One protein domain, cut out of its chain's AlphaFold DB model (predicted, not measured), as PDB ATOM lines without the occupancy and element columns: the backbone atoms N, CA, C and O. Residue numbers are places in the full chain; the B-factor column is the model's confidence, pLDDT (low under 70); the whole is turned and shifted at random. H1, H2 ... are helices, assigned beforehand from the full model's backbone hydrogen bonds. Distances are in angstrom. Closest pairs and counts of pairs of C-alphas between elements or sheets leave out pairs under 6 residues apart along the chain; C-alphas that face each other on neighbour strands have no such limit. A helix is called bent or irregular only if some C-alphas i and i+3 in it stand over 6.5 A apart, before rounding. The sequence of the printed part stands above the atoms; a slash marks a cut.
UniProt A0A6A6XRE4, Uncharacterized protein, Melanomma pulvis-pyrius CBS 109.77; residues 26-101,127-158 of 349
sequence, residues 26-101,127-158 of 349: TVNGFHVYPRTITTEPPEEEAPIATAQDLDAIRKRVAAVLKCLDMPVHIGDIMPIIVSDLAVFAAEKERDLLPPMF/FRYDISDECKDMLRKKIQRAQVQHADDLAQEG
ATOM      1  N   THR A  26      43.831  46.967  44.915       57.16
ATOM      2  CA  THR A  26      43.491  48.294  45.439       57.16
ATOM      3  C   THR A  26      43.456  49.382  44.372       57.16
ATOM      4  O   THR A  26      42.811  50.405  44.585       57.16
ATOM      5  N   VAL A  27      44.143  49.197  43.239       62.16
ATOM      6  CA  VAL A  27      44.163  50.182  42.146       62.16
ATOM      7  C   VAL A  27      42.853  50.123  41.373       62.16
ATOM      8  O   VAL A  27      42.301  51.161  41.014       62.16
ATOM      9  N   ASN A  28      42.340  48.914  41.150       56.62
ATOM     10  CA  ASN A  28      41.140  48.712  40.345       56.62
ATOM     11  C   ASN A  28      39.873  48.389  41.163       56.62
ATOM     12  O   ASN A  28      38.780  48.333  40.599       56.62
ATOM     13  N   GLY A  29      39.992  48.217  42.482       55.09
ATOM     14  CA  GLY A  29      38.875  48.090  43.421       55.09
ATOM     15  C   GLY A  29      38.155  46.737  43.404       55.09
ATOM     16  O   GLY A  29      36.967  46.684  43.731       55.09
ATOM     17  N   PHE A  30      38.823  45.644  43.021       53.38
ATOM     18  CA  PHE A  30      38.208  44.311  42.960       53.38
ATOM     19  C   PHE A  30      39.131  43.185  43.436       53.38
ATOM     20  O   PHE A  30      40.352  43.289  43.368       53.38
ATOM     21  N   HIS A  31      38.540  42.073  43.881       55.78
ATOM     22  CA  HIS A  31      39.284  40.852  44.197       55.78
ATOM     23  C   HIS A  31      39.804  40.189  42.918       55.78
ATOM     24  O   HIS A  31      39.056  39.964  41.964       55.78
ATOM     25  N   VAL A  32      41.097  39.883  42.913       51.09
ATOM     26  CA  VAL A  32      41.798  39.189  41.840       51.09
ATOM     27  C   VAL A  32      41.994  37.743  42.255       51.09
ATOM     28  O   VAL A  32      42.586  37.461  43.293       51.09
ATOM     29  N   TYR A  33      41.499  36.839  41.422       51.16
ATOM     30  CA  TYR A  33      41.587  35.397  41.616       51.16
ATOM     31  C   TYR A  33      42.755  34.820  40.800       51.16
ATOM     32  O   TYR A  33      43.154  35.431  39.795       51.16
ATOM     33  N   PRO A  34      43.321  33.671  41.214       52.00
ATOM     34  CA  PRO A  34      44.384  33.016  40.468       52.00
ATOM     35  C   PRO A  34      43.879  32.665  39.068       52.00
ATOM     36  O   PRO A  34      42.742  32.235  38.887       52.00
ATOM     37  N   ARG A  35      44.715  32.891  38.054       44.97
ATOM     38  CA  ARG A  35      44.393  32.485  36.680       44.97
ATOM     39  C   ARG A  35      44.966  31.099  36.461       44.97
ATOM     40  O   ARG A  35      46.088  30.847  36.900       44.97
ATOM     41  N   THR A  36      44.245  30.225  35.762       46.91
ATOM     42  CA  THR A  36      44.851  28.997  35.240       46.91
ATOM     43  C   THR A  36      46.096  29.382  34.446       46.91
ATOM     44  O   THR A  36      46.064  30.331  33.655       46.91
ATOM     45  N   ILE A  37      47.216  28.694  34.686       52.31
ATOM     46  CA  ILE A  37      48.405  28.803  33.845       52.31
ATOM     47  C   ILE A  37      47.970  28.294  32.479       52.31
ATOM     48  O   ILE A  37      48.007  27.103  32.189       52.31
ATOM     49  N   THR A  38      47.540  29.209  31.617       46.12
ATOM     50  CA  THR A  38      47.668  28.992  30.188       46.12
ATOM     51  C   THR A  38      49.165  29.074  29.961       46.12
ATOM     52  O   THR A  38      49.722  30.166  29.872       46.12
ATOM     53  N   THR A  39      49.853  27.934  30.035       43.88
ATOM     54  CA  THR A  39      51.238  27.847  29.588       43.88
ATOM     55  C   THR A  39      51.209  28.365  28.161       43.88
ATOM     56  O   THR A  39      50.644  27.696  27.295       43.88
ATOM     57  N   GLU A  40      51.731  29.571  27.916       40.78
ATOM     58  CA  GLU A  40      52.195  29.901  26.575       40.78
ATOM     59  C   GLU A  40      53.140  28.754  26.216       40.78
ATOM     60  O   GLU A  40      54.125  28.543  26.936       40.78
ATOM     61  N   PRO A  41      52.777  27.904  25.240       43.19
ATOM     62  CA  PRO A  41      53.573  26.732  24.963       43.19
ATOM     63  C   PRO A  41      54.943  27.228  24.503       43.19
ATOM     64  O   PRO A  41      54.998  28.212  23.756       43.19
ATOM     65  N   PRO A  42      56.043  26.572  24.904       45.97
ATOM     66  CA  PRO A  42      57.307  26.774  24.216       45.97
ATOM     67  C   PRO A  42      57.043  26.661  22.706       45.97
ATOM     68  O   PRO A  42      56.337  25.744  22.284       45.97
ATOM     69  N   GLU A  43      57.571  27.600  21.913       46.75
ATOM     70  CA  GLU A  43      57.265  27.822  20.481       46.75
ATOM     71  C   GLU A  43      57.455  26.593  19.553       46.75
ATOM     72  O   GLU A  43      57.209  26.682  18.352       46.75
ATOM     73  N   GLU A  44      57.842  25.429  20.078       51.41
ATOM     74  CA  GLU A  44      58.055  24.175  19.348       51.41
ATOM     75  C   GLU A  44      57.072  23.039  19.701       51.41
ATOM     76  O   GLU A  44      57.230  21.917  19.207       51.41
ATOM     77  N   GLU A  45      56.046  23.266  20.528       47.31
ATOM     78  CA  GLU A  45      55.093  22.198  20.848       47.31
ATOM     79  C   GLU A  45      54.102  21.916  19.705       47.31
ATOM     80  O   GLU A  45      53.515  22.815  19.104       47.31
ATOM     81  N   ALA A  46      53.933  20.622  19.406       54.72
ATOM     82  CA  ALA A  46      53.010  20.074  18.414       54.72
ATOM     83  C   ALA A  46      51.639  20.780  18.429       54.72
ATOM     84  O   ALA A  46      51.183  21.160  19.508       54.72
ATOM     85  N   PRO A  47      50.955  20.912  17.271       54.06
ATOM     86  CA  PRO A  47      49.726  21.690  17.163       54.06
ATOM     87  C   PRO A  47      48.726  21.252  18.232       54.06
ATOM     88  O   PRO A  47      48.192  20.141  18.187       54.06
ATOM     89  N   ILE A  48      48.517  22.132  19.209       59.81
ATOM     90  CA  ILE A  48      47.445  22.012  20.187       59.81
ATOM     91  C   ILE A  48      46.146  22.010  19.383       59.81
ATOM     92  O   ILE A  48      46.012  22.777  18.424       59.81
ATOM     93  N   ALA A  49      45.226  21.111  19.740       67.44
ATOM     94  CA  ALA A  49      43.902  21.042  19.137       67.44
ATOM     95  C   ALA A  49      43.327  22.459  19.008       67.44
ATOM     96  O   ALA A  49      43.342  23.231  19.972       67.44
ATOM     97  N   THR A  50      42.870  22.826  17.812       78.44
ATOM     98  CA  THR A  50      42.308  24.159  17.605       78.44
ATOM     99  C   THR A  50      41.085  24.334  18.505       78.44
ATOM    100  O   THR A  50      40.454  23.365  18.931       78.44
ATOM    101  N   ALA A  51      40.685  25.572  18.787       75.56
ATOM    102  CA  ALA A  51      39.463  25.802  19.556       75.56
ATOM    103  C   ALA A  51      38.215  25.165  18.897       75.56
ATOM    104  O   ALA A  51      37.291  24.756  19.597       75.56
ATOM    105  N   GLN A  52      38.215  25.021  17.565       76.44
ATOM    106  CA  GLN A  52      37.189  24.276  16.829       76.44
ATOM    107  C   GLN A  52      37.247  22.771  17.130       76.44
ATOM    108  O   GLN A  52      36.206  22.153  17.347       76.44
ATOM    109  N   ASP A  53      38.446  22.191  17.213       81.50
ATOM    110  CA  ASP A  53      38.633  20.781  17.571       81.50
ATOM    111  C   ASP A  53      38.181  20.494  19.007       81.50
ATOM    112  O   ASP A  53      37.526  19.482  19.260       81.50
ATOM    113  N   LEU A  54      38.473  21.395  19.952       83.94
ATOM    114  CA  LEU A  54      38.030  21.265  21.344       83.94
ATOM    115  C   LEU A  54      36.501  21.288  21.464       83.94
ATOM    116  O   LEU A  54      35.926  20.470  22.184       83.94
ATOM    117  N   ASP A  55      35.831  22.186  20.739       81.62
ATOM    118  CA  ASP A  55      34.366  22.238  20.691       81.62
ATOM    119  C   ASP A  55      33.771  20.980  20.032       81.62
ATOM    120  O   ASP A  55      32.797  20.408  20.530       81.62
ATOM    121  N   ALA A  56      34.397  20.482  18.961       83.94
ATOM    122  CA  ALA A  56      34.003  19.233  18.315       83.94
ATOM    123  C   ALA A  56      34.133  18.026  19.259       83.94
ATOM    124  O   ALA A  56      33.200  17.225  19.371       83.94
ATOM    125  N   ILE A  57      35.253  17.899  19.979       88.81
ATOM    126  CA  ILE A  57      35.457  16.841  20.978       88.81
ATOM    127  C   ILE A  57      34.411  16.966  22.089       88.81
ATOM    128  O   ILE A  57      33.740  15.984  22.396       88.81
ATOM    129  N   ARG A  58      34.201  18.171  22.634       87.69
ATOM    130  CA  ARG A  58      33.198  18.433  23.678       87.69
ATOM    131  C   ARG A  58      31.802  17.971  23.267       87.69
ATOM    132  O   ARG A  58      31.146  17.264  24.030       87.69
ATOM    133  N   LYS A  59      31.354  18.318  22.059       83.69
ATOM    134  CA  LYS A  59      30.046  17.898  21.525       83.69
ATOM    135  C   LYS A  59      29.934  16.378  21.411       83.69
ATOM    136  O   LYS A  59      28.901  15.816  21.776       83.69
ATOM    137  N   ARG A  60      30.992  15.708  20.945       87.62
ATOM    138  CA  ARG A  60      31.044  14.241  20.820       87.62
ATOM    139  C   ARG A  60      31.072  13.540  22.177       87.62
ATOM    140  O   ARG A  60      30.437  12.505  22.327       87.62
ATOM    141  N   VAL A  61      31.755  14.095  23.174       89.06
ATOM    142  CA  VAL A  61      31.737  13.556  24.542       89.06
ATOM    143  C   VAL A  61      30.346  13.735  25.150       89.06
ATOM    144  O   VAL A  61      29.747  12.754  25.584       89.06
ATOM    145  N   ALA A  62      29.778  14.944  25.098       83.81
ATOM    146  CA  ALA A  62      28.435  15.230  25.609       83.81
ATOM    147  C   ALA A  62      27.356  14.324  24.989       83.81
ATOM    148  O   ALA A  62      26.445  13.880  25.688       83.81
ATOM    149  N   ALA A  63      27.490  14.004  23.699       79.62
ATOM    150  CA  ALA A  63      26.658  13.025  23.010       79.62
ATOM    151  C   ALA A  63      26.660  11.659  23.700       79.62
ATOM    152  O   ALA A  63      25.600  11.116  24.004       79.62
ATOM    153  N   VAL A  64      27.851  11.117  23.962       85.50
ATOM    154  CA  VAL A  64      27.991   9.784  24.546       85.50
ATOM    155  C   VAL A  64      27.532   9.762  25.996       85.50
ATOM    156  O   VAL A  64      26.844   8.825  26.391       85.50
ATOM    157  N   LEU A  65      27.831  10.807  26.773       84.19
ATOM    158  CA  LEU A  65      27.364  10.908  28.160       84.19
ATOM    159  C   LEU A  65      25.837  10.842  28.251       84.19
ATOM    160  O   LEU A  65      25.307  10.166  29.128       84.19
ATOM    161  N   LYS A  66      25.135  11.454  27.291       78.31
ATOM    162  CA  LYS A  66      23.671  11.400  27.195       78.31
ATOM    163  C   LYS A  66      23.136   9.985  26.925       78.31
ATOM    164  O   LYS A  66      21.998   9.695  27.273       78.31
ATOM    165  N   CYS A  67      23.939   9.113  26.315       78.81
ATOM    166  CA  CYS A  67      23.587   7.720  26.028       78.81
ATOM    167  C   CYS A  67      24.013   6.732  27.121       78.81
ATOM    168  O   CYS A  67      23.525   5.606  27.130       78.81
ATOM    169  N   LEU A  68      24.925   7.116  28.016       80.19
ATOM    170  CA  LEU A  68      25.389   6.251  29.104       80.19
ATOM    171  C   LEU A  68      24.381   6.121  30.257       80.19
ATOM    172  O   LEU A  68      24.681   5.408  31.210       80.19
ATOM    173  N   ASP A  69      23.228   6.799  30.175       72.06
ATOM    174  CA  ASP A  69      22.231   6.916  31.254       72.06
ATOM    175  C   ASP A  69      22.873   7.321  32.595       72.06
ATOM    176  O   ASP A  69      22.476   6.903  33.680       72.06
ATOM    177  N   MET A  70      23.947   8.113  32.506       69.31
ATOM    178  CA  MET A  70      24.633   8.638  33.676       69.31
ATOM    179  C   MET A  70      23.717   9.644  34.372       69.31
ATOM    180  O   MET A  70      22.974  10.361  33.691       69.31
ATOM    181  N   PRO A  71      23.784   9.748  35.711       65.69
ATOM    182  CA  PRO A  71      23.055  10.782  36.426       65.69
ATOM    183  C   PRO A  71      23.354  12.153  35.811       65.69
ATOM    184  O   PRO A  71      24.490  12.439  35.430       65.69
ATOM    185  N   VAL A  72      22.321  12.997  35.727       61.78
ATOM    186  CA  VAL A  72      22.350  14.334  35.096       61.78
ATOM    187  C   VAL A  72      23.502  15.204  35.626       61.78
ATOM    188  O   VAL A  72      23.989  16.088  34.925       61.78
ATOM    189  N   HIS A  73      23.976  14.911  36.837       72.75
ATOM    190  CA  HIS A  73      25.016  15.640  37.544       72.75
ATOM    191  C   HIS A  73      26.315  14.821  37.591       72.75
ATOM    192  O   HIS A  73      26.519  14.001  38.483       72.75
ATOM    193  N   ILE A  74      27.199  15.040  36.620       76.00
ATOM    194  CA  ILE A  74      28.539  14.421  36.583       76.00
ATOM    195  C   ILE A  74      29.648  15.329  37.144       76.00
ATOM    196  O   ILE A  74      30.789  14.886  37.248       76.00
ATOM    197  N   GLY A  75      29.305  16.566  37.516       75.81
ATOM    198  CA  GLY A  75      30.232  17.602  37.986       75.81
ATOM    199  C   GLY A  75      30.929  18.334  36.841       75.81
ATOM    200  O   GLY A  75      30.662  18.056  35.665       75.81
ATOM    201  N   ASP A  76      31.838  19.252  37.166       83.06
ATOM    202  CA  ASP A  76      32.644  19.986  36.171       83.06
ATOM    203  C   ASP A  76      33.816  19.161  35.597       83.06
ATOM    204  O   ASP A  76      34.956  19.600  35.481       83.06
ATOM    205  N   ILE A  77      33.545  17.909  35.222       86.38
ATOM    206  CA  ILE A  77      34.567  16.982  34.708       86.38
ATOM    207  C   ILE A  77      34.704  17.023  33.180       86.38
ATOM    208  O   ILE A  77      35.644  16.459  32.614       86.38
ATOM    209  N   MET A  78      33.761  17.666  32.483       88.00
ATOM    210  CA  MET A  78      33.764  17.755  31.019       88.00
ATOM    211  C   MET A  78      35.037  18.433  30.482       88.00
ATOM    212  O   MET A  78      35.630  17.886  29.547       88.00
ATOM    213  N   PRO A  79      35.512  19.566  31.039       85.56
ATOM    214  CA  PRO A  79      36.757  20.187  30.591       85.56
ATOM    215  C   PRO A  79      37.974  19.267  30.749       85.56
ATOM    216  O   PRO A  79      38.822  19.237  29.856       85.56
ATOM    217  N   ILE A  80      38.029  18.475  31.826       88.69
ATOM    218  CA  ILE A  80      39.112  17.518  32.097       88.69
ATOM    219  C   ILE A  80      39.134  16.432  31.015       88.69
ATOM    220  O   ILE A  80      40.158  16.210  30.370       88.69
ATOM    221  N   ILE A  81      37.981  15.808  30.748       91.19
ATOM    222  CA  ILE A  81      37.849  14.746  29.737       91.19
ATOM    223  C   ILE A  81      38.173  15.275  28.333       91.19
ATOM    224  O   ILE A  81      38.867  14.612  27.563       91.19
ATOM    225  N   VAL A  82      37.678  16.467  27.986       90.44
ATOM    226  CA  VAL A  82      37.924  17.082  26.673       90.44
ATOM    227  C   VAL A  82      39.401  17.413  26.494       90.44
ATOM    228  O   VAL A  82      39.952  17.112  25.438       90.44
ATOM    229  N   SER A  83      40.047  17.988  27.509       88.12
ATOM    230  CA  SER A  83      41.472  18.333  27.455       88.12
ATOM    231  C   SER A  83      42.343  17.088  27.313       88.12
ATOM    232  O   SER A  83      43.273  17.070  26.510       88.12
ATOM    233  N   ASP A  84      41.996  16.017  28.023       90.38
ATOM    234  CA  ASP A  84      42.678  14.729  27.934       90.38
ATOM    235  C   ASP A  84      42.532  14.079  26.541       90.38
ATOM    236  O   ASP A  84      43.511  13.603  25.965       90.38
ATOM    237  N   LEU A  85      41.338  14.139  25.944       91.50
ATOM    238  CA  LEU A  85      41.068  13.644  24.585       91.50
ATOM    239  C   LEU A  85      41.630  14.536  23.466       91.50
ATOM    240  O   LEU A  85      41.732  14.100  22.316       91.50
ATOM    241  N   ALA A  86      41.966  15.787  23.774       88.12
ATOM    242  CA  ALA A  86      42.547  16.727  22.822       88.12
ATOM    243  C   ALA A  86      44.037  16.472  22.570       88.12
ATOM    244  O   ALA A  86      44.570  16.901  21.544       88.12
ATOM    245  N   VAL A  87      44.713  15.764  23.479       84.50
ATOM    246  CA  VAL A  87      46.129  15.422  23.330       84.50
ATOM    247  C   VAL A  87      46.303  14.455  22.161       84.50
ATOM    248  O   VAL A  87      45.525  13.522  21.986       84.50
ATOM    249  N   PHE A  88      47.378  14.620  21.385       79.81
ATOM    250  CA  PHE A  88      47.710  13.715  20.278       79.81
ATOM    251  C   PHE A  88      47.744  12.239  20.714       79.81
ATOM    252  O   PHE A  88      47.270  11.356  20.006       79.81
ATOM    253  N   ALA A  89      48.222  11.971  21.933       82.88
ATOM    254  CA  ALA A  89      48.262  10.632  22.509       82.88
ATOM    255  C   ALA A  89      46.888   9.961  22.682       82.88
ATOM    256  O   ALA A  89      46.815   8.751  22.881       82.88
ATOM    257  N   ALA A  90      45.801  10.728  22.628       87.69
ATOM    258  CA  ALA A  90      44.436  10.234  22.720       87.69
ATOM    259  C   ALA A  90      43.776  10.010  21.350       87.69
ATOM    260  O   ALA A  90      42.584   9.722  21.306       87.69
ATOM    261  N   GLU A  91      44.512  10.095  20.233       87.75
ATOM    262  CA  GLU A  91      43.959   9.947  18.878       87.75
ATOM    263  C   GLU A  91      43.112   8.674  18.720       87.75
ATOM    264  O   GLU A  91      41.943   8.764  18.353       87.75
ATOM    265  N   LYS A  92      43.633   7.515  19.140       89.56
ATOM    266  CA  LYS A  92      42.894   6.241  19.080       89.56
ATOM    267  C   LYS A  92      41.597   6.249  19.892       89.56
ATOM    268  O   LYS A  92      40.627   5.616  19.498       89.56
ATOM    269  N   GLU A  93      41.572   6.932  21.035       92.88
ATOM    270  CA  GLU A  93      40.369   7.040  21.871       92.88
ATOM    271  C   GLU A  93      39.375   8.038  21.276       92.88
ATOM    272  O   GLU A  93      38.166   7.819  21.305       92.88
ATOM    273  N   ARG A  94      39.881   9.126  20.693       91.44
ATOM    274  CA  ARG A  94      39.090  10.123  19.973       91.44
ATOM    275  C   ARG A  94      38.445   9.530  18.721       91.44
ATOM    276  O   ARG A  94      37.350   9.959  18.357       91.44
ATOM    277  N   ASP A  95      39.067   8.539  18.095       90.19
ATOM    278  CA  ASP A  95      38.498   7.808  16.959       90.19
ATOM    279  C   ASP A  95      37.331   6.896  17.368       90.19
ATOM    280  O   ASP A  95      36.460   6.622  16.544       90.19
ATOM    281  N   LEU A  96      37.243   6.491  18.646       91.38
ATOM    282  CA  LEU A  96      36.088   5.750  19.179       91.38
ATOM    283  C   LEU A  96      34.846   6.634  19.352       91.38
ATOM    284  O   LEU A  96      33.725   6.128  19.415       91.38
ATOM    285  N   LEU A  97      35.017   7.952  19.482       90.06
ATOM    286  CA  LEU A  97      33.888   8.865  19.643       90.06
ATOM    287  C   LEU A  97      33.038   8.895  18.358       90.06
ATOM    288  O   LEU A  97      33.584   8.862  17.254       90.06
ATOM    289  N   PRO A  98      31.707   9.056  18.451       84.62
ATOM    290  CA  PRO A  98      30.858   9.116  17.266       84.62
ATOM    291  C   PRO A  98      31.259  10.304  16.376       84.62
ATOM    292  O   PRO A  98      31.548  11.382  16.903       84.62
ATOM    293  N   PRO A  99      31.308  10.153  15.043       81.00
ATOM    294  CA  PRO A  99      31.595  11.271  14.147       81.00
ATOM    295  C   PRO A  99      30.509  12.350  14.267       81.00
ATOM    296  O   PRO A  99      29.321  12.043  14.407       81.00
ATOM    297  N   MET A 100      30.900  13.625  14.193       70.25
ATOM    298  CA  MET A 100      29.921  14.705  14.084       70.25
ATOM    299  C   MET A 100      29.373  14.732  12.660       70.25
ATOM    300  O   MET A 100      30.084  15.092  11.727       70.25
ATOM    301  N   PHE A 101      28.102  14.380  12.489       60.91
ATOM    302  CA  PHE A 101      27.387  14.745  11.274       60.91
ATOM    303  C   PHE A 101      26.911  16.178  11.437       60.91
ATOM    304  O   PHE A 101      25.924  16.441  12.125       60.91
ATOM    305  N   PHE A 127      21.432  10.713  17.529       49.72
ATOM    306  CA  PHE A 127      22.642   9.972  17.218       49.72
ATOM    307  C   PHE A 127      22.199   8.735  16.455       49.72
ATOM    308  O   PHE A 127      21.573   7.828  16.990       49.72
ATOM    309  N   ARG A 128      22.477   8.742  15.155       47.34
ATOM    310  CA  ARG A 128      22.127   7.679  14.211       47.34
ATOM    311  C   ARG A 128      22.918   6.381  14.455       47.34
ATOM    312  O   ARG A 128      22.880   5.498  13.608       47.34
ATOM    313  N   TYR A 129      23.658   6.291  15.563       54.81
ATOM    314  CA  TYR A 129      24.672   5.280  15.823       54.81
ATOM    315  C   TYR A 129      24.479   4.663  17.197       54.81
ATOM    316  O   TYR A 129      24.431   5.378  18.200       54.81
ATOM    317  N   ASP A 130      24.471   3.335  17.224       67.25
ATOM    318  CA  ASP A 130      24.850   2.587  18.410       67.25
ATOM    319  C   ASP A 130      26.283   2.996  18.772       67.25
ATOM    320  O   ASP A 130      27.228   2.761  18.015       67.25
ATOM    321  N   ILE A 131      26.449   3.686  19.901       81.12
ATOM    322  CA  ILE A 131      27.779   3.986  20.433       81.12
ATOM    323  C   ILE A 131      28.402   2.656  20.842       81.12
ATOM    324  O   ILE A 131      27.790   1.905  21.610       81.12
ATOM    325  N   SER A 132      29.602   2.382  20.329       88.44
ATOM    326  CA  SER A 132      30.297   1.123  20.589       88.44
ATOM    327  C   SER A 132      30.561   0.941  22.084       88.44
ATOM    328  O   SER A 132      30.746   1.917  22.823       88.44
ATOM    329  N   ASP A 133      30.576  -0.305  22.548       89.88
ATOM    330  CA  ASP A 133      30.809  -0.588  23.963       89.88
ATOM    331  C   ASP A 133      32.235  -0.203  24.382       89.88
ATOM    332  O   ASP A 133      32.431   0.298  25.488       89.88
ATOM    333  N   GLU A 134      33.208  -0.269  23.470       93.69
ATOM    334  CA  GLU A 134      34.569   0.228  23.703       93.69
ATOM    335  C   GLU A 134      34.589   1.738  23.972       93.69
ATOM    336  O   GLU A 134      35.310   2.202  24.857       93.69
ATOM    337  N   CYS A 135      33.786   2.517  23.240       91.94
ATOM    338  CA  CYS A 135      33.656   3.958  23.453       91.94
ATOM    339  C   CYS A 135      33.015   4.264  24.814       91.94
ATOM    340  O   CYS A 135      33.503   5.120  25.560       91.94
ATOM    341  N   LYS A 136      31.957   3.523  25.172       90.56
ATOM    342  CA  LYS A 136      31.296   3.634  26.480       90.56
ATOM    343  C   LYS A 136      32.263   3.326  27.619       90.56
ATOM    344  O   LYS A 136      32.342   4.094  28.575       90.56
ATOM    345  N   ASP A 137      33.015   2.237  27.512       93.88
ATOM    346  CA  ASP A 137      33.956   1.803  28.545       93.88
ATOM    347  C   ASP A 137      35.152   2.743  28.676       93.88
ATOM    348  O   ASP A 137      35.586   3.042  29.793       93.88
ATOM    349  N   MET A 138      35.656   3.261  27.554       94.94
ATOM    350  CA  MET A 138      36.676   4.307  27.547       94.94
ATOM    351  C   MET A 138      36.185   5.544  28.310       94.94
ATOM    352  O   MET A 138      36.877   6.014  29.217       94.94
ATOM    353  N   LEU A 139      34.974   6.030  28.014       93.44
ATOM    354  CA  LEU A 139      34.434   7.212  28.683       93.44
ATOM    355  C   LEU A 139      34.105   6.969  30.154       93.44
ATOM    356  O   LEU A 139      34.420   7.830  30.965       93.44
ATOM    357  N   ARG A 140      33.575   5.804  30.539       93.38
ATOM    358  CA  ARG A 140      33.369   5.458  31.959       93.38
ATOM    359  C   ARG A 140      34.667   5.544  32.760       93.38
ATOM    360  O   ARG A 140      34.688   6.162  33.820       93.38
ATOM    361  N   LYS A 141      35.763   4.987  32.232       93.81
ATOM    362  CA  LYS A 141      37.083   5.054  32.882       93.81
ATOM    363  C   LYS A 141      37.600   6.489  32.981       93.81
ATOM    364  O   LYS A 141      38.164   6.862  34.005       93.81
ATOM    365  N   LYS A 142      37.414   7.303  31.936       94.06
ATOM    366  CA  LYS A 142      37.809   8.722  31.963       94.06
ATOM    367  C   LYS A 142      36.969   9.539  32.938       94.06
ATOM    368  O   LYS A 142      37.539  10.337  33.665       94.06
ATOM    369  N   ILE A 143      35.657   9.309  32.997       92.50
ATOM    370  CA  ILE A 143      34.760   9.929  33.982       92.50
ATOM    371  C   ILE A 143      35.236   9.604  35.392       92.50
ATOM    372  O   ILE A 143      35.409  10.517  36.185       92.50
ATOM    373  N   GLN A 144      35.508   8.330  35.683       92.88
ATOM    374  CA  GLN A 144      35.972   7.918  37.004       92.88
ATOM    375  C   GLN A 144      37.270   8.634  37.397       92.88
ATOM    376  O   GLN A 144      37.345   9.207  38.480       92.88
ATOM    377  N   ARG A 145      38.272   8.661  36.509       93.62
ATOM    378  CA  ARG A 145      39.528   9.388  36.759       93.62
ATOM    379  C   ARG A 145      39.308  10.882  36.939       93.62
ATOM    380  O   ARG A 145      39.840  11.462  37.876       93.62
ATOM    381  N   ALA A 146      38.505  11.491  36.071       93.06
ATOM    382  CA  ALA A 146      38.212  12.914  36.135       93.06
ATOM    383  C   ALA A 146      37.447  13.282  37.415       93.06
ATOM    384  O   ALA A 146      37.700  14.335  37.977       93.06
ATOM    385  N   GLN A 147      36.569  12.409  37.917       93.25
ATOM    386  CA  GLN A 147      35.891  12.599  39.201       93.25
ATOM    387  C   GLN A 147      36.848  12.488  40.387       93.25
ATOM    388  O   GLN A 147      36.721  13.265  41.325       93.25
ATOM    389  N   VAL A 148      37.802  11.551  40.350       94.44
ATOM    390  CA  VAL A 148      38.843  11.437  41.385       94.44
ATOM    391  C   VAL A 148      39.744  12.674  41.377       94.44
ATOM    392  O   VAL A 148      39.974  13.247  42.436       94.44
ATOM    393  N   GLN A 149      40.181  13.122  40.196       93.88
ATOM    394  CA  GLN A 149      40.959  14.354  40.027       93.88
ATOM    395  C   GLN A 149      40.197  15.576  40.542       93.88
ATOM    396  O   GLN A 149      40.692  16.276  41.415       93.88
ATOM    397  N   HIS A 150      38.962  15.770  40.080       94.19
ATOM    398  CA  HIS A 150      38.121  16.894  40.492       94.19
ATOM    399  C   HIS A 150      37.849  16.892  42.000       94.19
ATOM    400  O   HIS A 150      37.900  17.933  42.640       94.19
ATOM    401  N   ALA A 151      37.607  15.726  42.607       95.19
ATOM    402  CA  ALA A 151      37.408  15.630  44.052       95.19
ATOM    403  C   ALA A 151      38.654  16.037  44.859       95.19
ATOM    404  O   ALA A 151      38.504  16.638  45.928       95.19
ATOM    405  N   ASP A 152      39.853  15.718  44.364       94.94
ATOM    406  CA  ASP A 152      41.112  16.125  44.989       94.94
ATOM    407  C   ASP A 152      41.374  17.619  44.800       94.94
ATOM    408  O   ASP A 152      41.669  18.300  45.780       94.94
ATOM    409  N   ASP A 153      41.152  18.147  43.594       91.75
ATOM    410  CA  ASP A 153      41.270  19.578  43.295       91.75
ATOM    411  C   ASP A 153      40.333  20.397  44.211       91.75
ATOM    412  O   ASP A 153      40.765  21.330  44.891       91.75
ATOM    413  N   LEU A 154      39.069  19.972  44.352       93.56
ATOM    414  CA  LEU A 154      38.111  20.569  45.291       93.56
ATOM    415  C   LEU A 154      38.597  20.506  46.747       93.56
ATOM    416  O   LEU A 154      38.386  21.452  47.508       93.56
ATOM    417  N   ALA A 155      39.239  19.409  47.161       95.62
ATOM    418  CA  ALA A 155      39.766  19.268  48.518       95.62
ATOM    419  C   ALA A 155      40.947  20.209  48.780       95.62
ATOM    420  O   ALA A 155      41.002  20.831  49.840       95.62
ATOM    421  N   GLN A 156      41.860  20.342  47.815       92.00
ATOM    422  CA  GLN A 156      42.997  21.260  47.896       92.00
ATOM    423  C   GLN A 156      42.544  22.726  47.949       92.00
ATOM    424  O   GLN A 156      43.126  23.523  48.685       92.00
ATOM    425  N   GLU A 157      41.488  23.074  47.212       91.69
ATOM    426  CA  GLU A 157      40.951  24.438  47.141       91.69
ATOM    427  C   GLU A 157      39.925  24.761  48.246       91.69
ATOM    428  O   GLU A 157      39.522  25.913  48.412       91.69
ATOM    429  N   GLY A 158      39.495  23.768  49.034       94.31
ATOM    430  CA  GLY A 158      38.468  23.953  50.064       94.31
ATOM    431  C   GLY A 158      37.077  24.248  49.487       94.31
ATOM    432  O   GLY A 158      36.283  24.974  50.101       94.31
TER     433      GLY A 158
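AT A GLANCE: This is residues 26 to 101 and 127 to 158 of the 349 residues of an uncharacterized protein of Melanomma pulvis-pyrius CBS 109.77 (UniProt A0A6A6XRE4). A small, loosely crossed group of helices, with the short helix H2 in the middle between H1 and the long H4 and with H3 at the end of H2, bears a long tail without named elements, of which residues 26 to 45 stick out to one side. The far end of H4, residues 152 to 157, also sticks out of the body. The printed part has 108 residues with four named helices, in the order H1, H2, H3, H4, and no named strand; its class is all helix. The whole is loose, with a radius of gyration of the C-alphas of 16.7 A, and elongated, spanning 56 by 37 by 22 A.

HOW THE PARTS SIT: Residues 26 to 50 hold no named element and lead to H1, residues 51 to 67. H2, residues 78 to 86, is the hub and touches three helices. It touches H1 at a steep tilt of 60 degrees, opposite ways, the closest C-alphas being those of Arg 58 and Val 82, 5.8 A apart. H3, residues 88 to 96, and H2 touch only at the corner, about perpendicular at 73 degrees, with the C-alphas of Leu 85 and Arg 94 closest at 6.1 A. H4, residues 133 to 157, touches H2 with residues 142 to 146 alone, at a steep tilt of 59 degrees, opposite ways; the closest C-alphas, of Ile 80 and Ala 146, are 6.2 A apart. H4 touches H3 with residues 134 to 138 alone, and the C-alphas of Leu 96 and Cys 135 are closest at 5.2 A. H1 and H4 are close but not clearly touching, with the C-alphas of Val 64 and Lys 136 closest at 7.2 A, and their lines are only just about perpendicular at 72 degrees. The helix packing is mostly crossed: of three touching pairs given a tilt, 0 are at a shallow one. In H1, H2 and H4 every O i to N i+4 pair is within hydrogen-bond range; in H3 2 of 5 are, beside 4 of 6 O i to N i+3 pairs.

IN THESE COORDINATES: H1 begins with C-alpha 51 at (39.463, 25.802, 19.556) and is 24.9 A long from first to last C-alpha. H2 measures 12.1 A and H3 14.1 A. H3 is irregular: C-alphas 89 and 92 are 7.7 A apart. H4 measures 35.6 A and ends with C-alpha 157 at (40.951, 24.438, 47.141).

THE WHOLE: The two C-alphas farthest apart, of Val 27 and Asp 130, are 56.6 A apart. Without the stretches that stand free, the body spans 35 by 34 by 19 A. Residues 102 to 126 are not printed, and C-alphas 101 and 127 are 9.0 A apart across the cut. H2 to H3 is a tight link and H1 to H2 a short one. The mean pLDDT of the printed part is 77.3; it is under 70 at residues 26 to 49, 70 to 72, 101 and 127 to 130.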